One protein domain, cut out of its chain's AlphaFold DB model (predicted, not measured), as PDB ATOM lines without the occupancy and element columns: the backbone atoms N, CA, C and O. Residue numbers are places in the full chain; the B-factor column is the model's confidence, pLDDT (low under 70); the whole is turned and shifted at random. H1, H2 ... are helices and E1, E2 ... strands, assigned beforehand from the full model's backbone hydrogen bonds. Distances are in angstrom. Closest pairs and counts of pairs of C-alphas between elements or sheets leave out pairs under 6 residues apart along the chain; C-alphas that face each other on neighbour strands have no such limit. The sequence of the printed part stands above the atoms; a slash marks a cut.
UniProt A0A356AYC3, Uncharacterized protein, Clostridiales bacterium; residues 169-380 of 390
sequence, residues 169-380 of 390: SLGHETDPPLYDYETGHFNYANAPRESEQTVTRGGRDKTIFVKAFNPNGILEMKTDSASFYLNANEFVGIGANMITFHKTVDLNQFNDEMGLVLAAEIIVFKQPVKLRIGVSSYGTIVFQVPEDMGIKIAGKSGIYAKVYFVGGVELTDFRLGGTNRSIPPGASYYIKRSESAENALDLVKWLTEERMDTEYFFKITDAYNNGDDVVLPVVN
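What this domain is: This is residues 169 to 380 of the 390 residues of an uncharacterized protein of Clostridiales bacterium (UniProt A0A356AYC3). A strongly twisted, branched sheet of ten strands and a sheet of six are partly face to face, as the walls of a chain wound in stacked turns of three strands: E3 E4 E5, E6 E7 E8, E9 E10 E11, then E12 and E13. The row E3 E6 E9 E12 goes on to E15 and E16 as one wall; the rows E4 E7 E10 E13 and E5 E8 E11 belong to the other, with hairpin E1 E2 at E5, E14 at E13 and H1 packed on E11. The two make a sandwich, two sheets face to face with strands crossed at 74 degrees. The printed part has 212 residues, mostly strand, with under half in named elements: E1 to E15, H1, E16, H2. The smaller sheet, ordered E3 E6 E9 E12 E15 E16, is mixed; the whole is compact, radius of gyration of the C-alphas 16.4 A, spanning 47 by 40 by 30 A.

How they stand to each other: In the branched sheet, E10 (273 to 277) has E7 (248 to 250) and E11 (282 to 288) on one side and E13 (313 to 317) on the other side. E10 and E11 are a hairpin, with N 283 and O 276 2.8 A apart, within hydrogen-bond range; E10 and E13 are parallel, N 275 to O 314 2.8 A. E4 (227 to 229) is parallel to E7, N 228 to O 248 2.8 A. E8 (257 to 263) is parallel to E11, N 258 to O 282 2.8 A, and to E5 (235 to 239), N 236 to O 259 2.9 A. E2 (204 to 213) is parallel to E5, N 211 to O 235 2.9 A, and forms a hairpin with E1 (193 to 201), N 195 to O 210 2.9 A. E14 (323 to 327) forms a hairpin with E13, N 315 to O 325 2.8 A. H1 (347 to 352) is on this sheet, 6.3 A over it, the C-alphas of Val 348 and Thr 284 of E11 closest at 5.5 A; every O i to N i+4 pair in it is within range. In the other sheet, E3 (218 to 221), E6 (242 to 245), E9 (266 to 269) and E12 (304 to 309) are parallel in turn, for instance N 219 to O 242 2.8 A. E15 (331 to 336) is antiparallel to E12, N 305 to O 335 2.8 A, and to E16 (361 to 363), N 334 to O 362 2.9 A. H2 (364 to 367) is on it at a height of 6.5 A, over none of its strands; it is too short for an O i to N i+4 pair.

Where its parts are: E2 is 28.1 A long and E1 24.3 A, from C-alpha 193 at (168.516, 175.774, 190.853). H2 ends at C-alpha 367, (133.074, 168.552, 191.109).

The domain as a whole: The farthest C-alphas, of Ala 189 and Gly 371, are 48.2 A apart. The printed part has no cut; the link E11 to E12 is long. Mean pLDDT of the printed part is 75.5; low stretches include residues 289 to 300 and 353 to 380.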
ATOM      1  N   SER A 169     155.051 188.084 197.472       66.25
ATOM      2  CA  SER A 169     156.179 188.611 196.710       66.25
ATOM      3  C   SER A 169     155.787 188.988 195.288       66.25
ATOM      4  O   SER A 169     155.040 188.272 194.611       66.25
ATOM      5  N   LEU A 170     156.323 190.114 194.813       76.50
ATOM      6  CA  LEU A 170     156.382 190.404 193.389       76.50
ATOM      7  C   LEU A 170     157.578 189.657 192.807       76.50
ATOM      8  O   LEU A 170     158.704 189.817 193.269       76.50
ATOM      9  N   GLY A 171     157.356 188.831 191.783       76.25
ATOM     10  CA  GLY A 171     158.435 187.961 191.296       76.25
ATOM     11  C   GLY A 171     159.683 188.704 190.791       76.25
ATOM     12  O   GLY A 171     160.775 188.156 190.884       76.25
ATOM     13  N   HIS A 172     159.570 189.952 190.329       79.19
ATOM     14  CA  HIS A 172     160.723 190.759 189.899       79.19
ATOM     15  C   HIS A 172     161.520 191.387 191.053       79.19
ATOM     16  O   HIS A 172     162.632 191.850 190.830       79.19
ATOM     17  N   GLU A 173     160.975 191.404 192.268       79.50
ATOM     18  CA  GLU A 173     161.638 191.948 193.463       79.50
ATOM     19  C   GLU A 173     162.264 190.845 194.333       79.50
ATOM     20  O   GLU A 173     162.909 191.119 195.339       79.50
ATOM     21  N   THR A 174     162.083 189.580 193.948       75.56
ATOM     22  CA  THR A 174     162.765 188.450 194.591       75.56
ATOM     23  C   THR A 174     164.276 188.505 194.365       75.56
ATOM     24  O   THR A 174     164.742 189.106 193.399       75.56
ATOM     25  N   ASP A 175     165.047 187.840 195.227       76.50
ATOM     26  CA  ASP A 175     166.494 187.684 195.058       76.50
ATOM     27  C   ASP A 175     166.862 186.198 194.864       76.50
ATOM     28  O   ASP A 175     166.715 185.401 195.798       76.50
ATOM     29  N   PRO A 176     167.313 185.777 193.666       81.12
ATOM     30  CA  PRO A 176     167.456 186.577 192.445       81.12
ATOM     31  C   PRO A 176     166.102 186.843 191.746       81.12
ATOM     32  O   PRO A 176     165.225 185.975 191.802       81.12
ATOM     33  N   PRO A 177     165.947 187.964 191.005       86.62
ATOM     34  CA  PRO A 177     164.688 188.311 190.339       86.62
ATOM     35  C   PRO A 177     164.219 187.237 189.356       86.62
ATOM     36  O   PRO A 177     164.969 186.881 188.443       86.62
ATOM     37  N   LEU A 178     162.967 186.771 189.470       91.12
ATOM     38  CA  LEU A 178     162.394 185.743 188.581       91.12
ATOM     39  C   LEU A 178     162.305 186.199 187.121       91.12
ATOM     40  O   LEU A 178     162.443 185.388 186.205       91.12
ATOM     41  N   TYR A 179     162.016 187.477 186.898       93.94
ATOM     42  CA  TYR A 179     161.839 188.066 185.575       93.94
ATOM     43  C   TYR A 179     162.210 189.546 185.595       93.94
ATOM     44  O   TYR A 179     162.219 190.188 186.645       93.94
ATOM     45  N   ASP A 180     162.502 190.079 184.419       94.94
ATOM     46  CA  ASP A 180     162.694 191.502 184.193       94.94
ATOM     47  C   ASP A 180     161.331 192.208 184.094       94.94
ATOM     48  O   ASP A 180     160.487 191.851 183.266       94.94
ATOM     49  N   TYR A 181     161.089 193.186 184.972       91.00
ATOM     50  CA  TYR A 181     159.780 193.833 185.096       91.00
ATOM     51  C   TYR A 181     159.367 194.612 183.842       91.00
ATOM     52  O   TYR A 181     158.188 194.601 183.480       91.00
ATOM     53  N   GLU A 182     160.315 195.255 183.161       93.88
ATOM     54  CA  GLU A 182     160.038 196.101 181.997       93.88
ATOM     55  C   GLU A 182     159.681 195.261 180.766       93.88
ATOM     56  O   GLU A 182     158.744 195.571 180.030       93.88
ATOM     57  N   THR A 183     160.406 194.165 180.552       95.31
ATOM     58  CA  THR A 183     160.271 193.327 179.356       95.31
ATOM     59  C   THR A 183     159.315 192.152 179.547       95.31
ATOM     60  O   THR A 183     158.725 191.693 178.568       95.31
ATOM     61  N   GLY A 184     159.138 191.663 180.777       94.06
ATOM     62  CA  GLY A 184     158.395 190.436 181.082       94.06
ATOM     63  C   GLY A 184     159.181 189.154 180.788       94.06
ATOM     64  O   GLY A 184     158.627 188.057 180.856       94.06
ATOM     65  N   HIS A 185     160.467 189.265 180.451       96.50
ATOM     66  CA  HIS A 185     161.325 188.118 180.179       96.50
ATOM     67  C   HIS A 185     161.730 187.410 181.476       96.50
ATOM     68  O   HIS A 185     162.215 188.057 182.404       96.50
ATOM     69  N   PHE A 186     161.581 186.086 181.552       95.44
ATOM     70  CA  PHE A 186     162.076 185.334 182.709       95.44
ATOM     71  C   PHE A 186     163.604 185.324 182.756       95.44
ATOM     72  O   PHE A 186     164.277 185.069 181.763       95.44
ATOM     73  N   ASN A 187     164.184 185.520 183.936       93.88
ATOM     74  CA  ASN A 187     165.633 185.561 184.108       93.88
ATOM     75  C   ASN A 187     166.229 184.152 184.199       93.88
ATOM     76  O   ASN A 187     166.822 183.780 185.211       93.88
ATOM     77  N   TYR A 188     166.100 183.362 183.129       90.94
ATOM     78  CA  TYR A 188     166.564 181.974 183.059       90.94
ATOM     79  C   TYR A 188     168.005 181.807 183.565       90.94
ATOM     80  O   TYR A 188     168.298 180.905 184.346       90.94
ATOM     81  N   ALA A 189     168.918 182.704 183.183       89.38
ATOM     82  CA  ALA A 189     170.320 182.639 183.596       89.38
ATOM     83  C   ALA A 189     170.539 182.771 185.115       89.38
ATOM     84  O   ALA A 189     171.491 182.185 185.626       89.38
ATOM     85  N   ASN A 190     169.653 183.482 185.816       87.31
ATOM     86  CA  ASN A 190     169.794 183.809 187.236       87.31
ATOM     87  C   ASN A 190     169.082 182.811 188.154       87.31
ATOM     88  O   ASN A 190     169.126 182.971 189.371       87.31
ATOM     89  N   ALA A 191     168.408 181.798 187.605       81.75
ATOM     90  CA  ALA A 191     167.686 180.837 188.421       81.75
ATOM     91  C   ALA A 191     168.635 180.098 189.386       81.75
ATOM     92  O   ALA A 191     169.667 179.573 188.955       81.75
ATOM     93  N   PRO A 192     168.287 179.998 190.679       72.75
ATOM     94  CA  PRO A 192     169.185 179.475 191.707       72.75
ATOM     95  C   PRO A 192     169.374 177.954 191.651       72.75
ATOM     96  O   PRO A 192     170.274 177.417 192.295       72.75
ATOM     97  N   ARG A 193     168.497 177.236 190.943       70.44
ATOM     98  CA  ARG A 193     168.516 175.774 190.853       70.44
ATOM     99  C   ARG A 193     168.399 175.337 189.407       70.44
ATOM    100  O   ARG A 193     167.644 175.922 188.640       70.44
ATOM    101  N   GLU A 194     169.086 174.259 189.069       77.94
ATOM    102  CA  GLU A 194     168.995 173.598 187.774       77.94
ATOM    103  C   GLU A 194     168.749 172.108 188.002       77.94
ATOM    104  O   GLU A 194     169.316 171.503 188.914       77.94
ATOM    105  N   SER A 195     167.866 171.528 187.196       70.69
ATOM    106  CA  SER A 195     167.568 170.101 187.208       70.69
ATOM    107  C   SER A 195     167.567 169.557 185.789       70.69
ATOM    108  O   SER A 195     167.020 170.171 184.872       70.69
ATOM    109  N   GLU A 196     168.185 168.395 185.621       70.44
ATOM    110  CA  GLU A 196     168.156 167.648 184.374       70.44
ATOM    111  C   GLU A 196     166.845 166.859 184.285       70.44
ATOM    112  O   GLU A 196     166.470 166.163 185.231       70.44
ATOM    113  N   GLN A 197     166.139 166.966 183.160       68.31
ATOM    114  CA  GLN A 197     164.939 166.178 182.892       68.31
ATOM    115  C   GLN A 197     165.021 165.511 181.525       68.31
ATOM    116  O   GLN A 197     165.478 166.106 180.552       68.31
ATOM    117  N   THR A 198     164.539 164.271 181.451       62.41
ATOM    118  CA  THR A 198     164.391 163.558 180.182       62.41
ATOM    119  C   THR A 198     162.971 163.750 179.673       62.41
ATOM    120  O   THR A 198     162.008 163.436 180.367       62.41
ATOM    121  N   VAL A 199     162.837 164.268 178.456       65.25
ATOM    122  CA  VAL A 199     161.555 164.439 177.772       65.25
ATOM    123  C   VAL A 199     161.527 163.605 176.497       65.25
ATOM    124  O   VAL A 199     162.444 163.661 175.677       65.25
ATOM    125  N   THR A 200     160.455 162.841 176.303       56.72
ATOM    126  CA  THR A 200     160.248 162.056 175.081       56.72
ATOM    127  C   THR A 200     159.417 162.857 174.082       56.72
ATOM    128  O   THR A 200     158.237 163.127 174.315       56.72
ATOM    129  N   ARG A 201     159.993 163.197 172.921       59.62
ATOM    130  CA  ARG A 201     159.292 163.881 171.819       59.62
ATOM    131  C   ARG A 201     159.477 163.130 170.506       59.62
ATOM    132  O   ARG A 201     160.591 162.823 170.093       59.62
ATOM    133  N   GLY A 202     158.369 162.820 169.827       57.03
ATOM    134  CA  GLY A 202     158.402 162.113 168.538       57.03
ATOM    135  C   GLY A 202     159.062 160.727 168.607       57.03
ATOM    136  O   GLY A 202     159.667 160.293 167.631       57.03
ATOM    137  N   GLY A 203     158.991 160.065 169.767       58.09
ATOM    138  CA  GLY A 203     159.626 158.765 170.011       58.09
ATOM    139  C   GLY A 203     161.135 158.822 170.265       58.09
ATOM    140  O   GLY A 203     161.787 157.784 170.200       58.09
ATOM    141  N   ARG A 204     161.702 160.010 170.519       60.06
ATOM    142  CA  ARG A 204     163.101 160.185 170.928       60.06
ATOM    143  C   ARG A 204     163.170 160.854 172.291       60.06
ATOM    144  O   ARG A 204     162.469 161.838 172.519       60.06
ATOM    145  N   ASP A 205     164.052 160.348 173.136       66.62
ATOM    146  CA  ASP A 205     164.359 160.956 174.423       66.62
ATOM    147  C   ASP A 205     165.386 162.071 174.234       66.62
ATOM    148  O   ASP A 205     166.370 161.926 173.501       66.62
ATOM    149  N   LYS A 206     165.127 163.208 174.872       68.81
ATOM    150  CA  LYS A 206     166.004 164.372 174.897       68.81
ATOM    151  C   LYS A 206     166.171 164.821 176.340       68.81
ATOM    152  O   LYS A 206     165.193 164.954 177.068       68.81
ATOM    153  N   THR A 207     167.403 165.122 176.719       73.50
ATOM    154  CA  THR A 207     167.699 165.812 177.972       73.50
ATOM    155  C   THR A 207     167.440 167.314 177.826       73.50
ATOM    156  O   THR A 207     167.916 167.940 176.875       73.50
ATOM    157  N   ILE A 208     166.718 167.897 178.780       72.75
ATOM    158  CA  ILE A 208     166.531 169.342 178.948       72.75
ATOM    159  C   ILE A 208     166.965 169.779 180.351       72.75
ATOM    160  O   ILE A 208     166.945 168.985 181.291       72.75
ATOM    161  N   PHE A 209     167.320 171.056 180.494       77.56
ATOM    162  CA  PHE A 209     167.678 171.661 181.778       77.56
ATOM    163  C   PHE A 209     166.581 172.618 182.224       77.56
ATOM    164  O   PHE A 209     166.388 173.680 181.623       77.56
ATOM    165  N   VAL A 210     165.871 172.236 183.284       79.25
ATOM    166  CA  VAL A 210     164.842 173.065 183.912       79.25
ATOM    167  C   VAL A 210     165.480 173.880 185.023       79.25
ATOM    168  O   VAL A 210     166.001 173.328 185.997       79.25
ATOM    169  N   LYS A 211     165.412 175.199 184.878       82.94
ATOM    170  CA  LYS A 211     165.958 176.174 185.816       82.94
ATOM    171  C   LYS A 211     164.864 176.732 186.711       82.94
ATOM    172  O   LYS A 211     163.891 177.286 186.211       82.94
ATOM    173  N   ALA A 212     164.989 176.554 188.022       79.25
ATOM    174  CA  ALA A 212     163.880 176.705 188.954       79.25
ATOM    175  C   ALA A 212     164.072 177.829 189.980       79.25
ATOM    176  O   ALA A 212     165.125 177.942 190.611       79.25
ATOM    177  N   PHE A 213     162.996 178.582 190.208       80.38
ATOM    178  CA  PHE A 213     162.823 179.549 191.288       80.38
ATOM    179  C   PHE A 213     161.837 179.006 192.324       80.38
ATOM    180  O   PHE A 213     160.841 178.382 191.961       80.38
ATOM    181  N   ASN A 214     162.095 179.244 193.611       76.12
ATOM    182  CA  ASN A 214     161.196 178.815 194.687       76.12
ATOM    183  C   ASN A 214     161.121 179.862 195.815       76.12
ATOM    184  O   ASN A 214     161.680 179.630 196.888       76.12
ATOM    185  N   PRO A 215     160.504 181.033 195.567       66.69
ATOM    186  CA  PRO A 215     160.431 182.122 196.547       66.69
ATOM    187  C   PRO A 215     159.588 181.809 197.801       66.69
ATOM    188  O   PRO A 215     159.655 182.573 198.758       66.69
ATOM    189  N   ASN A 216     158.862 180.680 197.840       61.75
ATOM    190  CA  ASN A 216     157.852 180.330 198.856       61.75
ATOM    191  C   ASN A 216     156.679 181.345 198.922       61.75
ATOM    192  O   ASN A 216     156.793 182.498 198.517       61.75
ATOM    193  N   GLY A 217     155.512 180.933 199.429       68.62
ATOM    194  CA  GLY A 217     154.382 181.844 199.668       68.62
ATOM    195  C   GLY A 217     153.537 182.187 198.434       68.62
ATOM    196  O   GLY A 217     153.320 181.345 197.563       68.62
ATOM    197  N   ILE A 218     152.970 183.395 198.397       72.38
ATOM    198  CA  ILE A 218     152.128 183.885 197.295       72.38
ATOM    199  C   ILE A 218     152.989 184.719 196.351       72.38
ATOM    200  O   ILE A 218     153.644 185.670 196.772       72.38
ATOM    201  N   LEU A 219     152.934 184.392 195.067       79.94
ATOM    202  CA  LEU A 219     153.704 185.041 194.021       79.94
ATOM    203  C   LEU A 219     152.781 185.786 193.052       79.94
ATOM    204  O   LEU A 219     151.946 185.173 192.375       79.94
ATOM    205  N   GLU A 220     152.968 187.100 192.939       80.75
ATOM    206  CA  GLU A 220     152.347 187.907 191.890       80.75
ATOM    207  C   GLU A 220     153.336 188.267 190.778       80.75
ATOM    208  O   GLU A 220     154.414 188.832 190.973       80.75
ATOM    209  N   MET A 221     152.919 187.940 189.560       86.38
ATOM    210  CA  MET A 221     153.661 188.169 188.333       86.38
ATOM    211  C   MET A 221     153.012 189.354 187.611       86.38
ATOM    212  O   MET A 221     151.953 189.218 186.983       86.38
ATOM    213  N   LYS A 222     153.649 190.527 187.710       87.44
ATOM    214  CA  LYS A 222     153.267 191.790 187.056       87.44
ATOM    215  C   LYS A 222     154.415 192.290 186.189       87.44
ATOM    216  O   LYS A 222     155.556 192.173 186.587       87.44
ATOM    217  N   THR A 223     154.125 192.847 185.026       88.06
ATOM    218  CA  THR A 223     155.133 193.440 184.138       88.06
ATOM    219  C   THR A 223     154.506 194.622 183.410       88.06
ATOM    220  O   THR A 223     153.286 194.629 183.199       88.06
ATOM    221  N   ASP A 224     155.322 195.606 183.035       89.44
ATOM    222  CA  ASP A 224     154.900 196.705 182.159       89.44
ATOM    223  C   ASP A 224     154.722 196.241 180.706       89.44
ATOM    224  O   ASP A 224     153.958 196.835 179.939       89.44
ATOM    225  N   SER A 225     155.349 195.120 180.348       93.50
ATOM    226  CA  SER A 225     155.152 194.447 179.074       93.50
ATOM    227  C   SER A 225     153.723 193.922 178.903       93.50
ATOM    228  O   SER A 225     152.938 193.739 179.844       93.50
ATOM    229  N   ALA A 226     153.366 193.641 177.651       93.19
ATOM    230  CA  ALA A 226     152.104 192.991 177.326       93.19
ATOM    231  C   ALA A 226     152.071 191.525 177.790       93.19
ATOM    232  O   ALA A 226     150.986 190.977 177.994       93.19
ATOM    233  N   SER A 227     153.236 190.892 177.952       96.62
ATOM    234  CA  SER A 227     153.329 189.460 178.224       96.62
ATOM    235  C   SER A 227     154.589 189.057 178.979       96.62
ATOM    236  O   SER A 227     155.644 189.661 178.819       96.62
ATOM    237  N   PHE A 228     154.473 187.955 179.716       97.69
ATOM    238  CA  PHE A 228     155.594 187.130 180.142       97.69
ATOM    239  C   PHE A 228     156.004 186.181 179.024       97.69
ATOM    240  O   PHE A 228     155.130 185.573 178.404       97.69
ATOM    241  N   TYR A 229     157.303 186.016 178.795       96.44
ATOM    242  CA  TYR A 229     157.808 185.139 177.739       96.44
ATOM    243  C   TYR A 229     159.168 184.524 178.084       96.44
ATOM    244  O   TYR A 229     159.891 185.013 178.954       96.44
ATOM    245  N   LEU A 230     159.490 183.442 177.377       94.62
ATOM    246  CA  LEU A 230     160.763 182.719 177.429       94.62
ATOM    247  C   LEU A 230     161.456 182.809 176.069       94.62
ATOM    248  O   LEU A 230     160.779 182.802 175.037       94.62
ATOM    249  N   ASN A 231     162.787 182.852 176.049       93.19
ATOM    250  CA  ASN A 231     163.543 182.689 174.809       93.19
ATOM    251  C   ASN A 231     163.561 181.223 174.345       93.19
ATOM    252  O   ASN A 231     163.140 180.288 175.029       93.19
ATOM    253  N   ALA A 232     164.078 181.018 173.133       88.94
ATOM    254  CA  ALA A 232     164.303 179.696 172.570       88.94
ATOM    255  C   ALA A 232     165.162 178.807 173.490       88.94
ATOM    256  O   ALA A 232     166.263 179.189 173.882       88.94
ATOM    257  N   ASN A 233     164.694 177.582 173.734       87.69
ATOM    258  CA  ASN A 233     165.323 176.549 174.566       87.69
ATOM    259  C   ASN A 233     165.396 176.864 176.068       87.69
ATOM    260  O   ASN A 233     166.153 176.213 176.787       87.69
ATOM    261  N   GLU A 234     164.592 177.808 176.560       91.94
ATOM    262  CA  GLU A 234     164.477 178.068 177.993       91.94
ATOM    263  C   GLU A 234     163.333 177.260 178.622       91.94
ATOM    264  O   GLU A 234     162.187 177.272 178.163       91.94
ATOM    265  N   PHE A 235     163.656 176.567 179.715       87.81
ATOM    266  CA  PHE A 235     162.704 175.811 180.524       87.81
ATOM    267  C   PHE A 235     162.781 176.303 181.967       87.81
ATOM    268  O   PHE A 235     163.767 176.047 182.662       87.81
ATOM    269  N   VAL A 236     161.762 177.032 182.415       89.12
ATOM    270  CA  VAL A 236     161.745 177.665 183.740       89.12
ATOM    271  C   VAL A 236     160.761 176.952 184.654       89.12
ATOM    272  O   VAL A 236     159.621 176.711 184.275       89.12
ATOM    273  N   GLY A 237     161.198 176.630 185.869       86.06
ATOM    274  CA  GLY A 237     160.360 176.128 186.951       86.06
ATOM    275  C   GLY A 237     160.044 177.218 187.974       86.06
ATOM    276  O   GLY A 237     160.927 177.985 188.351       86.06
ATOM    277  N   ILE A 238     158.805 177.277 188.456       87.56
ATOM    278  CA  ILE A 238     158.386 178.203 189.513       87.56
ATOM    279  C   ILE A 238     157.627 177.427 190.583       87.56
ATOM    280  O   ILE A 238     156.577 176.852 190.302       87.56
ATOM    281  N   GLY A 239     158.165 177.428 191.801       82.19
ATOM    282  CA  GLY A 239     157.544 176.876 193.002       82.19
ATOM    283  C   GLY A 239     157.010 177.971 193.922       82.19
ATOM    284  O   GLY A 239     157.743 178.896 194.265       82.19
ATOM    285  N   ALA A 240     155.739 177.884 194.311       76.25
ATOM    286  CA  ALA A 240     155.119 178.756 195.312       76.25
ATOM    287  C   ALA A 240     153.831 178.108 195.850       76.25
ATOM    288  O   ALA A 240     153.316 177.167 195.258       76.25
ATOM    289  N   ASN A 241     153.243 178.628 196.927       74.06
ATOM    290  CA  ASN A 241     151.924 178.174 197.383       74.06
ATOM    291  C   ASN A 241     150.828 178.609 196.395       74.06
ATOM    292  O   ASN A 241     149.932 177.833 196.060       74.06
ATOM    293  N   MET A 242     150.920 179.847 195.899       78.06
ATOM    294  CA  MET A 242     150.016 180.398 194.891       78.06
ATOM    295  C   MET A 242     150.786 181.246 193.883       78.06
ATOM    296  O   MET A 242     151.650 182.023 194.274       78.06
ATOM    297  N   ILE A 243     150.439 181.138 192.600       85.75
ATOM    298  CA  ILE A 243     151.053 181.917 191.517       85.75
ATOM    299  C   ILE A 243     149.957 182.622 190.720       85.75
ATOM    300  O   ILE A 243     149.024 181.982 190.235       85.75
ATOM    301  N   THR A 244     150.076 183.937 190.543       86.00
ATOM    302  CA  THR A 244     149.126 184.727 189.747       86.00
ATOM    303  C   THR A 244     149.830 185.517 188.654       86.00
ATOM    304  O   THR A 244     150.648 186.388 188.932       86.00
ATOM    305  N   PHE A 245     149.446 185.269 187.402       92.69
ATOM    306  CA  PHE A 245     149.885 186.018 186.228       92.69
ATOM    307  C   PHE A 245     148.883 187.114 185.871       92.69
ATOM    308  O   PHE A 245     147.730 186.829 185.540       92.69
ATOM    309  N   HIS A 246     149.322 188.377 185.921       86.81
ATOM    310  CA  HIS A 246     148.487 189.545 185.600       86.81
ATOM    311  C   HIS A 246     148.506 189.925 184.115       86.81
ATOM    312  O   HIS A 246     147.624 190.654 183.659       86.81
ATOM    313  N   LYS A 247     149.501 189.439 183.373       93.31
ATOM    314  CA  LYS A 247     149.689 189.666 181.939       93.31
ATOM    315  C   LYS A 247     149.677 188.340 181.187       93.31
ATOM    316  O   LYS A 247     149.762 187.281 181.812       93.31
ATOM    317  N   THR A 248     149.539 188.400 179.865       97.50
ATOM    318  CA  THR A 248     149.568 187.216 178.998       97.50
ATOM    319  C   THR A 248     150.833 186.403 179.244       97.50
ATOM    320  O   THR A 248     151.913 186.968 179.360       97.50
ATOM    321  N   VAL A 249     150.717 185.080 179.300       97.81
ATOM    322  CA  VAL A 249     151.883 184.186 179.256       97.81
ATOM    323  C   VAL A 249     152.025 183.719 177.812       97.81
ATOM    324  O   VAL A 249     151.168 182.983 177.324       97.81
ATOM    325  N   ASP A 250     153.046 184.206 177.108       96.88
ATOM    326  CA  ASP A 250     153.260 183.965 175.681       96.88
ATOM    327  C   ASP A 250     154.413 182.983 175.449       96.88
ATOM    328  O   ASP A 250     155.588 183.344 175.445       96.88
ATOM    329  N   LEU A 251     154.057 181.717 175.234       95.56
ATOM    330  CA  LEU A 251     154.973 180.645 174.835       95.56
ATOM    331  C   LEU A 251     154.823 180.310 173.342       95.56
ATOM    332  O   LEU A 251     155.210 179.237 172.882       95.56
ATOM    333  N   ASN A 252     154.226 181.217 172.564       92.31
ATOM    334  CA  ASN A 252     154.037 181.100 171.118       92.31
ATOM    335  C   ASN A 252     154.977 182.047 170.349       92.31
ATOM    336  O   ASN A 252     154.907 182.133 169.124       92.31
ATOM    337  N   GLN A 253     155.865 182.771 171.029       85.00
ATOM    338  CA  GLN A 253     156.655 183.833 170.408       85.00
ATOM    339  C   GLN A 253     157.745 183.308 169.459       85.00
ATOM    340  O   GLN A 253     157.877 183.801 168.337       85.00
ATOM    341  N   PHE A 254     158.483 182.265 169.854       84.12
ATOM    342  CA  PHE A 254     159.600 181.726 169.066       84.12
ATOM    343  C   PHE A 254     159.279 180.371 168.432       84.12
ATOM    344  O   PHE A 254     158.428 179.610 168.898       84.12
ATOM    345  N   ASN A 255     159.930 180.064 167.308       83.62
ATOM    346  CA  ASN A 255     159.775 178.791 166.598       83.62
ATOM    347  C   ASN A 255     160.734 177.722 167.152       83.62
ATOM    348  O   ASN A 255     161.464 177.086 166.400       83.62
ATOM    349  N   ASP A 256     160.719 177.552 168.471       86.31
ATOM    350  CA  ASP A 256     161.641 176.697 169.220       86.31
ATOM    351  C   ASP A 256     160.910 175.955 170.345       86.31
ATOM    352  O   ASP A 256     159.683 176.032 170.466       86.31
ATOM    353  N   GLU A 257     161.660 175.175 171.119       86.25
ATOM    354  CA  GLU A 257     161.174 174.517 172.329       86.25
ATOM    355  C   GLU A 257     161.339 175.433 173.545       86.25
ATOM    356  O   GLU A 257     162.399 176.017 173.734       86.25
ATOM    357  N   MET A 258     160.307 175.556 174.369       89.69
ATOM    358  CA  MET A 258     160.326 176.285 175.635       89.69
ATOM    359  C   MET A 258     159.239 175.733 176.555       89.69
ATOM    360  O   MET A 258     158.233 175.177 176.097       89.69
ATOM    361  N   GLY A 259     159.417 175.895 177.860       89.00
ATOM    362  CA  GLY A 259     158.451 175.371 178.816       89.00
ATOM    363  C   GLY A 259     158.439 176.120 180.131       89.00
ATOM    364  O   GLY A 259     159.485 176.490 180.660       89.00
ATOM    365  N   LEU A 260     157.241 176.295 180.676       92.19
ATOM    366  CA  LEU A 260     157.048 176.815 182.019       92.19
ATOM    367  C   LEU A 260     156.493 175.704 182.911       92.19
ATOM    368  O   LEU A 260     155.387 175.216 182.686       92.19
ATOM    369  N   VAL A 261     157.257 175.301 183.918       87.69
ATOM    370  CA  VAL A 261     156.842 174.322 184.923       87.69
ATOM    371  C   VAL A 261     156.337 175.079 186.145       87.69
ATOM    372  O   VAL A 261     157.074 175.855 186.747       87.69
ATOM    373  N   LEU A 262     155.078 174.871 186.518       88.12
ATOM    374  CA  LEU A 262     154.447 175.550 187.646       88.12
ATOM    375  C   LEU A 262     154.129 174.544 188.743       88.12
ATOM    376  O   LEU A 262     153.336 173.624 188.535       88.12
ATOM    377  N   ALA A 263     154.744 174.745 189.904       82.25
ATOM    378  CA  ALA A 263     154.583 173.932 191.095       82.25
ATOM    379  C   ALA A 263     153.875 174.746 192.188       82.25
ATOM    380  O   ALA A 263     154.523 175.464 192.947       82.25
ATOM    381  N   ALA A 264     152.542 174.670 192.235       76.69
ATOM    382  CA  ALA A 264     151.737 175.415 193.204       76.69
ATOM    383  C   ALA A 264     150.386 174.756 193.493       76.69
ATOM    384  O   ALA A 264     149.875 173.974 192.692       76.69
ATOM    385  N   GLU A 265     149.780 175.110 194.629       74.44
ATOM    386  CA  GLU A 265     148.423 174.679 194.978       74.44
ATOM    387  C   GLU A 265     147.362 175.439 194.169       74.44
ATOM    388  O   GLU A 265     146.371 174.852 193.724       74.44
ATOM    389  N   ILE A 266     147.573 176.742 193.961       77.88
ATOM    390  CA  ILE A 266     146.663 177.611 193.210       77.88
ATOM    391  C   ILE A 266     147.433 178.366 192.129       77.88
ATOM    392  O   ILE A 266     148.422 179.039 192.409       77.88
ATOM    393  N   ILE A 267     146.941 178.306 190.893       85.75
ATOM    394  CA  ILE A 267     147.515 179.030 189.757       85.75
ATOM    395  C   ILE A 267     146.418 179.824 189.057       85.75
ATOM    396  O   ILE A 267     145.358 179.291 188.726       85.75
ATOM    397  N   VAL A 268     146.673 181.106 188.805       83.75
ATOM    398  CA  VAL A 268     145.711 182.009 188.170       83.75
ATOM    399  C   VAL A 268     146.350 182.705 186.975       83.75
ATOM    400  O   VAL A 268     147.339 183.419 187.115       83.75
ATOM    401  N   PHE A 269     145.732 182.567 185.805       91.19
ATOM    402  CA  PHE A 269     146.068 183.319 184.600       91.19
ATOM    403  C   PHE A 269     144.976 184.356 184.334       91.19
ATOM    404  O   PHE A 269     143.899 184.017 183.838       91.19
ATOM    405  N   LYS A 270     145.232 185.625 184.688       79.44
ATOM    406  CA  LYS A 270     144.257 186.719 184.507       79.44
ATOM    407  C   LYS A 270     144.047 187.084 183.036       79.44
ATOM    408  O   LYS A 270     142.964 187.520 182.662       79.44
ATOM    409  N   GLN A 271     145.074 186.895 182.215       90.69
ATOM    410  CA  GLN A 271     145.072 187.140 180.773       90.69
ATOM    411  C   GLN A 271     145.319 185.839 179.993       90.69
ATOM    412  O   GLN A 271     145.652 184.827 180.616       90.69
ATOM    413  N   PRO A 272     145.117 185.830 178.659       94.94
ATOM    414  CA  PRO A 272     145.263 184.618 177.864       94.94
ATOM    415  C   PRO A 272     146.650 183.990 178.000       94.94
ATOM    416  O   PRO A 272     147.658 184.700 178.061       94.94
ATOM    417  N   VAL A 273     146.691 182.662 177.994       97.50
ATOM    418  CA  VAL A 273     147.921 181.880 177.825       97.50
ATOM    419  C   VAL A 273     148.037 181.483 176.359       97.50
ATOM    420  O   VAL A 273     147.115 180.874 175.821       97.50
ATOM    421  N   LYS A 274     149.163 181.785 175.716       96.56
ATOM    422  CA  LYS A 274     149.422 181.410 174.323       96.56
ATOM    423  C   LYS A 274     150.459 180.302 174.264       96.56
ATOM    424  O   LYS A 274     151.555 180.440 174.795       96.56
ATOM    425  N   LEU A 275     150.109 179.219 173.591       95.31
ATOM    426  CA  LEU A 275     150.894 177.999 173.477       95.31
ATOM    427  C   LEU A 275     151.135 177.659 172.007       95.31
ATOM    428  O   LEU A 275     150.382 178.068 171.116       95.31
ATOM    429  N   ARG A 276     152.161 176.848 171.752       91.94
ATOM    430  CA  ARG A 276     152.531 176.419 170.401       91.94
ATOM    431  C   ARG A 276     152.850 174.939 170.357       91.94
ATOM    432  O   ARG A 276     153.585 174.420 171.191       91.94
ATOM    433  N   ILE A 277     152.418 174.288 169.284       87.62
ATOM    434  CA  ILE A 277     152.980 173.010 168.863       87.62
ATOM    435  C   ILE A 277     153.250 173.027 167.363       87.62
ATOM    436  O   ILE A 277     152.422 173.453 166.564       87.62
ATOM    437  N   GLY A 278     154.430 172.570 166.974       84.69
ATOM    438  CA  GLY A 278     154.828 172.424 165.581       84.69
ATOM    439  C   GLY A 278     155.656 171.164 165.377       84.69
ATOM    440  O   GLY A 278     155.816 170.344 166.285       84.69
ATOM    441  N   VAL A 279     156.187 171.009 164.164       77.88
ATOM    442  CA  VAL A 279     157.057 169.874 163.816       77.88
ATOM    443  C   VAL A 279     158.360 169.924 164.623       77.88
ATOM    444  O   VAL A 279     158.784 168.902 165.149       77.88
ATOM    445  N   SER A 280     158.945 171.117 164.779       75.38
ATOM    446  CA  SER A 280     160.172 171.356 165.554       75.38
ATOM    447  C   SER A 280     159.990 172.313 166.738       75.38
ATOM    448  O   SER A 280     160.823 172.320 167.631       75.38
ATOM    449  N   SER A 281     158.884 173.056 166.826       84.00
ATOM    450  CA  SER A 281     158.612 174.005 167.919       84.00
ATOM    451  C   SER A 281     157.663 173.440 168.970       84.00
ATOM    452  O   SER A 281     156.757 172.674 168.623       84.00
ATOM    453  N   TYR A 282     157.824 173.835 170.228       86.25
ATOM    454  CA  TYR A 282     156.982 173.380 171.330       86.25
ATOM    455  C   TYR A 282     156.999 174.393 172.475       86.25
ATOM    456  O   TYR A 282     158.041 174.601 173.073       86.25
ATOM    457  N   GLY A 283     155.867 175.018 172.782       91.44
ATOM    458  CA  GLY A 283     155.744 175.982 173.875       91.44
ATOM    459  C   GLY A 283     154.602 175.581 174.789       91.44
ATOM    460  O   GLY A 283     153.442 175.695 174.385       91.44
ATOM    461  N   THR A 284     154.925 175.082 175.985       90.69
ATOM    462  CA  THR A 284     153.950 174.451 176.889       90.69
ATOM    463  C   THR A 284     154.038 174.948 178.332       90.69
ATOM    464  O   THR A 284     155.070 175.454 178.776       90.69
ATOM    465  N   ILE A 285     152.953 174.739 179.076       92.75
ATOM    466  CA  ILE A 285     152.935 174.825 180.536       92.75
ATOM    467  C   ILE A 285     152.775 173.413 181.093       92.75
ATOM    468  O   ILE A 285     151.878 172.675 180.678       92.75
ATOM    469  N   VAL A 286     153.629 173.062 182.050       86.06
ATOM    470  CA  VAL A 286     153.564 171.804 182.793       86.06
ATOM    471  C   VAL A 286     153.163 172.105 184.229       86.06
ATOM    472  O   VAL A 286     153.790 172.925 184.897       86.06
ATOM    473  N   PHE A 287     152.125 171.436 184.717       84.94
ATOM    474  CA  PHE A 287     151.642 171.601 186.083       84.94
ATOM    475  C   PHE A 287     152.144 170.476 186.977       84.94
ATOM    476  O   PHE A 287     151.950 169.294 186.681       84.94
ATOM    477  N   GLN A 288     152.747 170.856 188.098       76.38
ATOM    478  CA  GLN A 288     153.192 169.955 189.149       76.38
ATOM    479  C   GLN A 288     152.534 170.356 190.469       76.38
ATOM    480  O   GLN A 288     152.337 171.533 190.755       76.38
ATOM    481  N   VAL A 289     152.171 169.367 191.280       67.50
ATOM    482  CA  VAL A 289     151.618 169.601 192.618       67.50
ATOM    483  C   VAL A 289     152.640 169.062 193.621       67.50
ATOM    484  O   VAL A 289     152.896 167.855 193.590       67.50
ATOM    485  N   PRO A 290     153.270 169.916 194.449       59.72
ATOM    486  CA  PRO A 290     154.268 169.482 195.431       59.72
ATOM    487  C   PRO A 290     153.732 168.432 196.419       59.72
ATOM    488  O   PRO A 290     152.523 168.291 196.602       59.72
ATOM    489  N   GLU A 291     154.616 167.654 197.052       52.59
ATOM    490  CA  GLU A 291     154.199 166.559 197.946       52.59
ATOM    491  C   GLU A 291     153.476 167.039 199.212       52.59
ATOM    492  O   GLU A 291     152.590 166.345 199.720       52.59
ATOM    493  N   ASP A 292     153.852 168.226 199.671       51.97
ATOM    494  CA  ASP A 292     153.420 168.939 200.869       51.97
ATOM    495  C   ASP A 292     152.350 170.012 200.596       51.97
ATOM    496  O   ASP A 292     151.868 170.648 201.532       51.97
ATOM    497  N   MET A 293     151.946 170.198 199.335       56.72
ATOM    498  CA  MET A 293     150.953 171.193 198.914       56.72
ATOM    499  C   MET A 293     149.795 170.536 198.157       56.72
ATOM    500  O   MET A 293     149.952 169.472 197.557       56.72
ATOM    501  N   GLY A 294     148.626 171.180 198.139       59.66
ATOM    502  CA  GLY A 294     147.502 170.738 197.322       59.66
ATOM    503  C   GLY A 294     146.246 170.352 198.098       59.66
ATOM    504  O   GLY A 294     146.220 170.123 199.305       59.66
ATOM    505  N   ILE A 295     145.161 170.242 197.345       61.84
ATOM    506  CA  ILE A 295     143.796 170.179 197.850       61.84
ATOM    507  C   ILE A 295     143.287 168.748 197.757       61.84
ATOM    508  O   ILE A 295     143.299 168.130 196.691       61.84
ATOM    509  N   LYS A 296     142.790 168.223 198.877       67.81
ATOM    510  CA  LYS A 296     142.004 166.986 198.893       67.81
ATOM    511  C   LYS A 296     140.555 167.319 198.567       67.81
ATOM    512  O   LYS A 296     139.969 168.209 199.177       67.81
ATOM    513  N   ILE A 297     139.973 166.592 197.621       63.75
ATOM    514  CA  ILE A 297     138.583 166.782 197.203       63.75
ATOM    515  C   ILE A 297     137.760 165.622 197.760       63.75
ATOM    516  O   ILE A 297     138.110 164.456 197.568       63.75
ATOM    517  N   ALA A 298     136.668 165.932 198.459       58.44
ATOM    518  CA  ALA A 298     135.779 164.915 199.008       58.44
ATOM    519  C   ALA A 298     135.269 163.985 197.890       58.44
ATOM    520  O   ALA A 298     134.789 164.443 196.856       58.44
ATOM    521  N   GLY A 299     135.399 162.670 198.083       63.16
ATOM    522  CA  GLY A 299     134.970 161.668 197.099       63.16
ATOM    523  C   GLY A 299     135.918 161.445 195.912       63.16
ATOM    524  O   GLY A 299     135.600 160.633 195.045       63.16
ATOM    525  N   LYS A 300     137.083 162.106 195.862       68.19
ATOM    526  CA  LYS A 300     138.121 161.877 194.843       68.19
ATOM    527  C   LYS A 300     139.420 161.394 195.491       68.19
ATOM    528  O   LYS A 300     139.795 161.845 196.570       68.19
ATOM    529  N   SER A 301     140.116 160.468 194.833       73.25
ATOM    530  CA  SER A 301     141.401 159.944 195.302       73.25
ATOM    531  C   SER A 301     142.564 160.776 194.753       73.25
ATOM    532  O   SER A 301     142.777 160.869 193.544       73.25
ATOM    533  N   GLY A 302     143.352 161.366 195.652       72.62
ATOM    534  CA  GLY A 302     144.564 162.108 195.305       72.62
ATOM    535  C   GLY A 302     144.617 163.509 195.902       72.62
ATOM    536  O   GLY A 302     143.792 163.891 196.732       72.62
ATOM    537  N   ILE A 303     145.633 164.252 195.478       73.38
ATOM    538  CA  ILE A 303     145.873 165.650 195.837       73.38
ATOM    539  C   ILE A 303     145.810 166.460 194.547       73.38
ATOM    540  O   ILE A 303     146.265 165.973 193.515       73.38
ATOM    541  N   TYR A 304     145.223 167.652 194.588       75.19
ATOM    542  CA  TYR A 304     144.922 168.440 193.397       75.19
ATOM    543  C   TYR A 304     145.407 169.886 193.524       75.19
ATOM    544  O   TYR A 304     145.348 170.464 194.603       75.19
ATOM    545  N   ALA A 305     145.804 170.501 192.414       75.75
ATOM    546  CA  ALA A 305     145.931 171.952 192.294       75.75
ATOM    547  C   ALA A 305     144.684 172.553 191.638       75.75
ATOM    548  O   ALA A 305     144.016 171.893 190.837       75.75
ATOM    549  N   LYS A 306     144.378 173.814 191.950       80.31
ATOM    550  CA  LYS A 306     143.356 174.608 191.252       80.31
ATOM    551  C   LYS A 306     144.022 175.513 190.233       80.31
ATOM    552  O   LYS A 306     144.893 176.306 190.583       80.31
ATOM    553  N   VAL A 307     143.562 175.446 188.990       85.50
ATOM    554  CA  VAL A 307     144.046 176.314 187.917       85.50
ATOM    555  C   VAL A 307     142.890 177.093 187.314       85.50
ATOM    556  O   VAL A 307     141.884 176.520 186.896       85.50
ATOM    557  N   TYR A 308     143.045 178.413 187.265       82.69
ATOM    558  CA  TYR A 308     142.053 179.346 186.750       82.69
ATOM    559  C   TYR A 308     142.567 180.003 185.468       82.69
ATOM    560  O   TYR A 308     143.530 180.767 185.495       82.69
ATOM    561  N   PHE A 309     141.893 179.746 184.350       86.38
ATOM    562  CA  PHE A 309     142.157 180.373 183.056       86.38
ATOM    563  C   PHE A 309     141.160 181.509 182.821       86.38
ATOM    564  O   PHE A 309     140.270 181.415 181.977       86.38
ATOM    565  N   VAL A 310     141.298 182.605 183.572       80.75
ATOM    566  CA  VAL A 310     140.403 183.769 183.453       80.75
ATOM    567  C   VAL A 310     140.445 184.325 182.031       80.75
ATOM    568  O   VAL A 310     139.395 184.550 181.441       80.75
ATOM    569  N   GLY A 311     141.641 184.459 181.452       76.44
ATOM    570  CA  GLY A 311     141.818 184.886 180.060       76.44
ATOM    571  C   GLY A 311     141.746 183.765 179.016       76.44
ATOM    572  O   GLY A 311     141.851 184.052 177.829       76.44
ATOM    573  N   GLY A 312     141.560 182.508 179.425       89.25
ATOM    574  CA  GLY A 312     141.558 181.353 178.524       89.25
ATOM    575  C   GLY A 312     142.954 180.902 178.082       89.25
ATOM    576  O   GLY A 312     143.980 181.408 178.545       89.25
ATOM    577  N   VAL A 313     142.984 179.913 177.190       95.06
ATOM    578  CA  VAL A 313     144.208 179.355 176.594       95.06
ATOM    579  C   VAL A 313     144.033 179.267 175.088       95.06
ATOM    580  O   VAL A 313     143.019 178.759 174.618       95.06
ATOM    581  N   GLU A 314     145.042 179.693 174.339       94.88
ATOM    582  CA  GLU A 314     145.118 179.607 172.884       94.88
ATOM    583  C   GLU A 314     146.312 178.735 172.495       94.88
ATOM    584  O   GLU A 314     147.456 179.072 172.782       94.88
ATOM    585  N   LEU A 315     146.063 177.613 171.826       93.25
ATOM    586  CA  LEU A 315     147.099 176.752 171.267       93.25
ATOM    587  C   LEU A 315     147.106 176.870 169.748       93.25
ATOM    588  O   LEU A 315     146.129 176.489 169.106       93.25
ATOM    589  N   THR A 316     148.232 177.285 169.173       92.31
ATOM    590  CA  THR A 316     148.457 177.230 167.723       92.31
ATOM    591  C   THR A 316     149.139 175.914 167.327       92.31
ATOM    592  O   THR A 316     150.292 175.673 167.699       92.31
ATOM    593  N   ASP A 317     148.447 175.063 166.554       89.44
ATOM    594  CA  ASP A 317     148.980 173.790 166.040       89.44
ATOM    595  C   ASP A 317     149.459 173.907 164.583       89.44
ATOM    596  O   ASP A 317     148.700 173.755 163.620       89.44
ATOM    597  N   PHE A 318     150.760 174.139 164.414       85.31
ATOM    598  CA  PHE A 318     151.425 174.232 163.114       85.31
ATOM    599  C   PHE A 318     151.635 172.872 162.426       85.31
ATOM    600  O   PHE A 318     152.027 172.849 161.261       85.31
ATOM    601  N   ARG A 319     151.357 171.733 163.082       82.94
ATOM    602  CA  ARG A 319     151.449 170.403 162.439       82.94
ATOM    603  C   ARG A 319     150.294 170.159 161.466       82.94
ATOM    604  O   ARG A 319     150.450 169.407 160.513       82.94
ATOM    605  N   LEU A 320     149.152 170.803 161.713       70.75
ATOM    606  CA  LEU A 320     147.910 170.671 160.943       70.75
ATOM    607  C   LEU A 320     147.559 171.963 160.185       70.75
ATOM    608  O   LEU A 320     146.387 172.274 159.992       70.75
ATOM    609  N   GLY A 321     148.562 172.755 159.795       69.19
ATOM    610  CA  GLY A 321     148.341 173.999 159.050       69.19
ATOM    611  C   GLY A 321     147.819 175.172 159.889       69.19
ATOM    612  O   GLY A 321     147.162 176.051 159.341       69.19
ATOM    613  N   GLY A 322     148.111 175.210 161.195       65.88
ATOM    614  CA  GLY A 322     147.801 176.351 162.069       65.88
ATOM    615  C   GLY A 322     146.415 176.298 162.710       65.88
ATOM    616  O   GLY A 322     145.808 177.338 162.950       65.88
ATOM    617  N   THR A 323     145.885 175.100 162.973       72.31
ATOM    618  CA  THR A 323     144.579 174.969 163.635       72.31
ATOM    619  C   THR A 323     144.693 175.442 165.085       72.31
ATOM    620  O   THR A 323     145.549 174.956 165.825       72.31
ATOM    621  N   ASN A 324     143.822 176.366 165.502       78.31
ATOM    622  CA  ASN A 324     143.790 176.852 166.878       78.31
ATOM    623  C   ASN A 324     142.881 175.968 167.743       78.31
ATOM    624  O   ASN A 324     141.702 175.796 167.435       78.31
ATOM    625  N   ARG A 325     143.421 175.423 168.836       84.06
ATOM    626  CA  ARG A 325     142.650 174.776 169.914       84.06
ATOM    627  C   ARG A 325     142.637 175.705 171.121       84.06
ATOM    628  O   ARG A 325     143.557 176.500 171.277       84.06
ATOM    629  N   SER A 326     141.615 175.640 171.969       88.69
ATOM    630  CA  SER A 326     141.524 176.580 173.089       88.69
ATOM    631  C   SER A 326     140.821 176.029 174.320       88.69
ATOM    632  O   SER A 326     140.018 175.099 174.243       88.69
ATOM    633  N   ILE A 327     141.127 176.655 175.455       88.62
ATOM    634  CA  ILE A 327     140.297 176.641 176.657       88.62
ATOM    635  C   ILE A 327     139.598 178.004 176.714       88.62
ATOM    636  O   ILE A 327     140.287 179.024 176.633       88.62
ATOM    637  N   PRO A 328     138.263 178.061 176.849       84.25
ATOM    638  CA  PRO A 328     137.556 179.334 176.870       84.25
ATOM    639  C   PRO A 328     137.921 180.172 178.112       84.25
ATOM    640  O   PRO A 328     138.214 179.604 179.169       84.25
ATOM    641  N   PRO A 329     137.862 181.513 178.016       81.06
ATOM    642  CA  PRO A 329     137.987 182.402 179.169       81.06
ATOM    643  C   PRO A 329     137.013 182.049 180.300       81.06
ATOM    644  O   PRO A 329     135.878 181.640 180.056       81.06
ATOM    645  N   GLY A 330     137.465 182.210 181.544       69.38
ATOM    646  CA  GLY A 330     136.698 181.895 182.753       69.38
ATOM    647  C   GLY A 330     136.670 180.409 183.128       69.38
ATOM    648  O   GLY A 330     136.057 180.047 184.132       69.38
ATOM    649  N   ALA A 331     137.332 179.538 182.363       75.81
ATOM    650  CA  ALA A 331     137.416 178.127 182.705       75.81
ATOM    651  C   ALA A 331     138.315 177.897 183.929       75.81
ATOM    652  O   ALA A 331     139.325 178.573 184.134       75.81
ATOM    653  N   SER A 332     137.960 176.907 184.741       77.06
ATOM    654  CA  SER A 332     138.711 176.535 185.935       77.06
ATOM    655  C   SER A 332     138.743 175.024 186.091       77.06
ATOM    656  O   SER A 332     137.750 174.348 185.810       77.06
ATOM    657  N   TYR A 333     139.885 174.496 186.523       82.31
ATOM    658  CA  TYR A 333     140.150 173.063 186.551       82.31
ATOM    659  C   TYR A 333     140.852 172.633 187.832       82.31
ATOM    660  O   TYR A 333     141.659 173.376 188.395       82.31
ATOM    661  N   TYR A 334     140.570 171.404 188.253       80.44
ATOM    662  CA  TYR A 334     141.413 170.666 189.184       80.44
ATOM    663  C   TYR A 334     142.434 169.839 188.414       80.44
ATOM    664  O   TYR A 334     142.059 169.123 187.487       80.44
ATOM    665  N   ILE A 335     143.700 169.905 188.825       81.31
ATOM    666  CA  ILE A 335     144.803 169.126 188.253       81.31
ATOM    667  C   ILE A 335     145.314 168.158 189.307       81.31
ATOM    668  O   ILE A 335     145.818 168.593 190.340       81.31
ATOM    669  N   LYS A 336     145.178 166.852 189.074       81.12
ATOM    670  CA  LYS A 336     145.658 165.828 190.011       81.12
ATOM    671  C   LYS A 336     147.184 165.807 190.033       81.12
ATOM    672  O   LYS A 336     147.828 165.851 188.987       81.12
ATOM    673  N   ARG A 337     147.752 165.675 191.229       76.25
ATOM    674  CA  ARG A 337     149.173 165.421 191.450       76.25
ATOM    675  C   ARG A 337     149.587 164.164 190.694       76.25
ATOM    676  O   ARG A 337     148.975 163.109 190.865       76.25
ATOM    677  N   SER A 338     150.637 164.280 189.894       68.56
ATOM    678  CA  SER A 338     151.253 163.134 189.242       68.56
ATOM    679  C   SER A 338     152.079 162.315 190.237       68.56
ATOM    680  O   SER A 338     152.633 162.847 191.196       68.56
ATOM    681  N   GLU A 339     152.173 161.006 190.012       66.00
ATOM    682  CA  GLU A 339     153.004 160.114 190.840       66.00
ATOM    683  C   GLU A 339     154.510 160.308 190.586       66.00
ATOM    684  O   GLU A 339     155.338 159.897 191.392       66.00
ATOM    685  N   SER A 340     154.866 160.953 189.472       58.28
ATOM    686  CA  SER A 340     156.235 161.330 189.116       58.28
ATOM    687  C   SER A 340     156.255 162.626 188.298       58.28
ATOM    688  O   SER A 340     155.246 163.009 187.695       58.28
ATOM    689  N   ALA A 341     157.410 163.296 188.245       59.03
ATOM    690  CA  ALA A 341     157.606 164.509 187.444       59.03
ATOM    691  C   ALA A 341     157.376 164.269 185.938       59.03
ATOM    692  O   ALA A 341     156.809 165.119 185.259       59.03
ATOM    693  N   GLU A 342     157.736 163.084 185.440       55.06
ATOM    694  CA  GLU A 342     157.545 162.653 184.044       55.06
ATOM    695  C   GLU A 342     156.064 162.493 183.658       55.06
ATOM    696  O   GLU A 342     155.701 162.584 182.486       55.06
ATOM    697  N   ASN A 343     155.199 162.278 184.653       62.62
ATOM    698  CA  ASN A 343     153.754 162.138 184.486       62.62
ATOM    699  C   ASN A 343     152.987 163.432 184.799       62.62
ATOM    700  O   ASN A 343     151.756 163.408 184.878       62.62
ATOM    701  N   ALA A 344     153.694 164.544 185.014       71.94
ATOM    702  CA  ALA A 344     153.084 165.847 185.237       71.94
ATOM    703  C   ALA A 344     152.179 166.248 184.061       71.94
ATOM    704  O   ALA A 344     152.401 165.849 182.911       71.94
ATOM    705  N   LEU A 345     151.135 167.032 184.340       80.56
ATOM    706  CA  LEU A 345     150.185 167.411 183.300       80.56
ATOM    707  C   LEU A 345     150.810 168.460 182.382       80.56
ATOM    708  O   LEU A 345     151.014 169.603 182.781       80.56
ATOM    709  N   ASP A 346     151.061 168.062 181.140       84.44
ATOM    710  CA  ASP A 346     151.466 168.947 180.054       84.44
ATOM    711  C   ASP A 346     150.227 169.480 179.321       84.44
ATOM    712  O   ASP A 346     149.438 168.714 178.754       84.44
ATOM    713  N   LEU A 347     150.052 170.801 179.332       87.50
ATOM    714  CA  LEU A 347     148.855 171.452 178.809       87.50
ATOM    715  C   LEU A 347     148.726 171.329 177.284       87.50
ATOM    716  O   LEU A 347     147.627 171.108 176.776       87.50
ATOM    717  N   VAL A 348     149.830 171.427 176.537       86.94
ATOM    718  CA  VAL A 348     149.811 171.235 175.079       86.94
ATOM    719  C   VAL A 348     149.487 169.789 174.744       86.94
ATOM    720  O   VAL A 348     148.691 169.525 173.839       86.94
ATOM    721  N   LYS A 349     150.075 168.837 175.471       80.44
ATOM    722  CA  LYS A 349     149.772 167.416 175.291       80.44
ATOM    723  C   LYS A 349     148.293 167.136 175.550       80.44
ATOM    724  O   LYS A 349     147.648 166.520 174.711       80.44
ATOM    725  N   TRP A 350     147.738 167.666 176.638       82.31
ATOM    726  CA  TRP A 350     146.319 167.529 176.970       82.31
ATOM    727  C   TRP A 350     145.386 168.174 175.931       82.31
ATOM    728  O   TRP A 350     144.360 167.600 175.587       82.31
ATOM    729  N   LEU A 351     145.743 169.336 175.375       83.38
ATOM    730  CA  LEU A 351     144.957 169.980 174.312       83.38
ATOM    731  C   LEU A 351     145.036 169.243 172.967       83.38
ATOM    732  O   LEU A 351     144.169 169.423 172.105       83.38
ATOM    733  N   THR A 352     146.098 168.466 172.740       79.94
ATOM    734  CA  THR A 352     146.380 167.836 171.441       79.94
ATOM    735  C   THR A 352     145.976 166.372 171.367       79.94
ATOM    736  O   THR A 352     145.425 165.948 170.348       79.94
ATOM    737  N   GLU A 353     146.233 165.625 172.430       69.00
ATOM    738  CA  GLU A 353     145.781 164.256 172.634       69.00
ATOM    739  C   GLU A 353     144.372 164.313 173.235       69.00
ATOM    740  O   GLU A 353     144.148 165.051 174.186       69.00
ATOM    741  N   GLU A 354     143.410 163.541 172.726       51.03
ATOM    742  CA  GLU A 354     142.086 163.375 173.351       51.03
ATOM    743  C   GLU A 354     142.203 162.602 174.684       51.03
ATOM    744  O   GLU A 354     141.621 161.532 174.858       51.03
ATOM    745  N   ARG A 355     142.990 163.098 175.648       49.41
ATOM    746  CA  ARG A 355     143.020 162.559 177.008       49.41
ATOM    747  C   ARG A 355     141.709 162.932 177.687       49.41
ATOM    748  O   ARG A 355     141.615 163.912 178.420       49.41
ATOM    749  N   MET A 356     140.696 162.106 177.443       42.97
ATOM    750  CA  MET A 356     139.381 162.114 178.091       42.97
ATOM    751  C   MET A 356     139.438 161.595 179.538       42.97
ATOM    752  O   MET A 356     138.452 161.064 180.049       42.97
ATOM    753  N   ASP A 357     140.588 161.705 180.207       47.34
ATOM    754  CA  ASP A 357     140.779 161.126 181.533       47.34
ATOM    755  C   ASP A 357     140.333 162.119 182.615       47.34
ATOM    756  O   ASP A 357     141.087 162.947 183.130       47.34
ATOM    757  N   THR A 358     139.036 162.045 182.911       52.06
ATOM    758  CA  THR A 358     138.289 162.922 183.832       52.06
ATOM    759  C   THR A 358     138.752 162.863 185.294       52.06
ATOM    760  O   THR A 358     138.277 163.641 186.121       52.06
ATOM    761  N   GLU A 359     139.682 161.972 185.650       51.31
ATOM    762  CA  GLU A 359     140.259 161.912 187.000       51.31
ATOM    763  C   GLU A 359     141.412 162.895 187.232       51.31
ATOM    764  O   GLU A 359     141.649 163.282 188.380       51.31
ATOM    765  N   TYR A 360     142.119 163.298 186.170       52.22
ATOM    766  CA  TYR A 360     143.360 164.077 186.271       52.22
ATOM    767  C   TYR A 360     143.173 165.559 185.960       52.22
ATOM    768  O   TYR A 360     143.949 166.381 186.446       52.22
ATOM    769  N   PHE A 361     142.146 165.889 185.178       56.59
ATOM    770  CA  PHE A 361     141.824 167.248 184.760       56.59
ATOM    771  C   PHE A 361     140.313 167.381 184.555       56.59
ATOM    772  O   PHE A 361     139.771 166.886 183.567       56.59
ATOM    773  N   PHE A 362     139.609 168.020 185.488       59.12
ATOM    774  CA  PHE A 362     138.157 168.218 185.389       59.12
ATOM    775  C   PHE A 362     137.762 169.626 185.809       59.12
ATOM    776  O   PHE A 362     138.456 170.258 186.611       59.12
ATOM    777  N   LYS A 363     136.661 170.138 185.244       58.41
ATOM    778  CA  LYS A 363     136.202 171.487 185.570       58.41
ATOM    779  C   LYS A 363     135.793 171.541 187.034       58.41
ATOM    780  O   LYS A 363     135.169 170.610 187.539       58.41
ATOM    781  N   ILE A 364     136.080 172.652 187.703       55.34
ATOM    782  CA  ILE A 364     135.667 172.838 189.103       55.34
ATOM    783  C   ILE A 364     134.138 172.736 189.240       55.34
ATOM    784  O   ILE A 364     133.649 172.166 190.211       55.34
ATOM    785  N   THR A 365     133.389 173.190 188.231       53.16
ATOM    786  CA  THR A 365     131.924 173.062 188.164       53.16
ATOM    787  C   THR A 365     131.436 171.613 188.144       53.16
ATOM    788  O   THR A 365     130.353 171.337 188.641       53.16
ATOM    789  N   ASP A 366     132.232 170.676 187.626       44.00
ATOM    790  CA  ASP A 366     131.850 169.261 187.509       44.00
ATOM    791  C   ASP A 366     132.087 168.493 188.828       44.00
ATOM    792  O   ASP A 366     131.651 167.353 188.987       44.00
ATOM    793  N   ALA A 367     132.781 169.114 189.790       40.47
ATOM    794  CA  ALA A 367     133.074 168.552 191.109       40.47
ATOM    795  C   ALA A 367     131.916 168.725 192.109       40.47
ATOM    796  O   ALA A 367     131.804 167.955 193.062       40.47
ATOM    797  N   TYR A 368     131.062 169.729 191.890       39.41
ATOM    798  CA  TYR A 368     129.998 170.144 192.801       39.41
ATOM    799  C   TYR A 368     128.640 170.067 192.092       39.41
ATOM    800  O   TYR A 368     128.077 171.069 191.675       39.41
ATOM    801  N   ASN A 369     128.066 168.865 191.993       35.62
ATOM    802  CA  ASN A 369     126.679 168.679 191.532       35.62
ATOM    803  C   ASN A 369     125.613 169.115 192.564       35.62
ATOM    804  O   ASN A 369     124.439 168.804 192.395       35.62
ATOM    805  N   ASN A 370     125.992 169.840 193.621       33.81
ATOM    806  CA  ASN A 370     125.090 170.314 194.669       33.81
ATOM    807  C   ASN A 370     125.360 171.792 194.966       33.81
ATOM    808  O   ASN A 370     126.112 172.082 195.884       33.81
ATOM    809  N   GLY A 371     124.758 172.692 194.183       31.88
ATOM    810  CA  GLY A 371     124.215 173.990 194.623       31.88
ATOM    811  C   GLY A 371     125.088 175.029 195.342       31.88
ATOM    812  O   GLY A 371     124.577 176.118 195.581       31.88
ATOM    813  N   ASP A 372     126.345 174.757 195.671       32.88
ATOM    814  CA  ASP A 372     127.230 175.726 196.307       32.88
ATOM    815  C   ASP A 372     127.907 176.542 195.211       32.88
ATOM    816  O   ASP A 372     128.741 176.036 194.452       32.88
ATOM    817  N   ASP A 373     127.486 177.803 195.098       29.03
ATOM    818  CA  ASP A 373     128.043 178.785 194.181       29.03
ATOM    819  C   ASP A 373     129.573 178.705 194.184       29.03
ATOM    820  O   ASP A 373     130.237 178.875 195.211       29.03
ATOM    821  N   VAL A 374     130.141 178.453 193.002       32.75
ATOM    822  CA  VAL A 374     131.573 178.592 192.754       32.75
ATOM    823  C   VAL A 374     131.909 180.060 192.981       32.75
ATOM    824  O   VAL A 374     131.806 180.889 192.077       32.75
ATOM    825  N   VAL A 375     132.319 180.388 194.204       29.86
ATOM    826  CA  VAL A 375     132.986 181.648 194.498       29.86
ATOM    827  C   VAL A 375     134.306 181.585 193.741       29.86
ATOM    828  O   VAL A 375     135.285 180.982 194.190       29.86
ATOM    829  N   LEU A 376     134.317 182.166 192.537       28.20
ATOM    830  CA  LEU A 376     135.554 182.603 191.910       28.20
ATOM    831  C   LEU A 376     136.315 183.362 192.996       28.20
ATOM    832  O   LEU A 376     135.710 184.242 193.616       28.20
ATOM    833  N   PRO A 377     137.594 183.058 193.272       27.55
ATOM    834  CA  PRO A 377     138.382 183.970 194.065       27.55
ATOM    835  C   PRO A 377     138.392 185.287 193.293       27.55
ATOM    836  O   PRO A 377     139.118 185.463 192.314       27.55
ATOM    837  N   VAL A 378     137.538 186.216 193.717       25.05
ATOM    838  CA  VAL A 378     137.781 187.628 193.515       25.05
ATOM    839  C   VAL A 378     139.069 187.828 194.287       25.05
ATOM    840  O   VAL A 378     139.056 187.956 195.510       25.05
ATOM    841  N   VAL A 379     140.200 187.761 193.585       28.22
ATOM    842  CA  VAL A 379     141.466 188.291 194.084       28.22
ATOM    843  C   VAL A 379     141.294 189.809 194.073       28.22
ATOM    844  O   VAL A 379     141.863 190.513 193.243       28.22
ATOM    845  N   ASN A 380     140.394 190.277 194.935       24.52
ATOM    846  CA  ASN A 380     140.548 191.553 195.577       24.52
ATOM    847  C   ASN A 380     141.710 191.368 196.540       24.52
ATOM    848  O   ASN A 380     141.887 190.318 197.159       24.52
TER     849      ASN A 380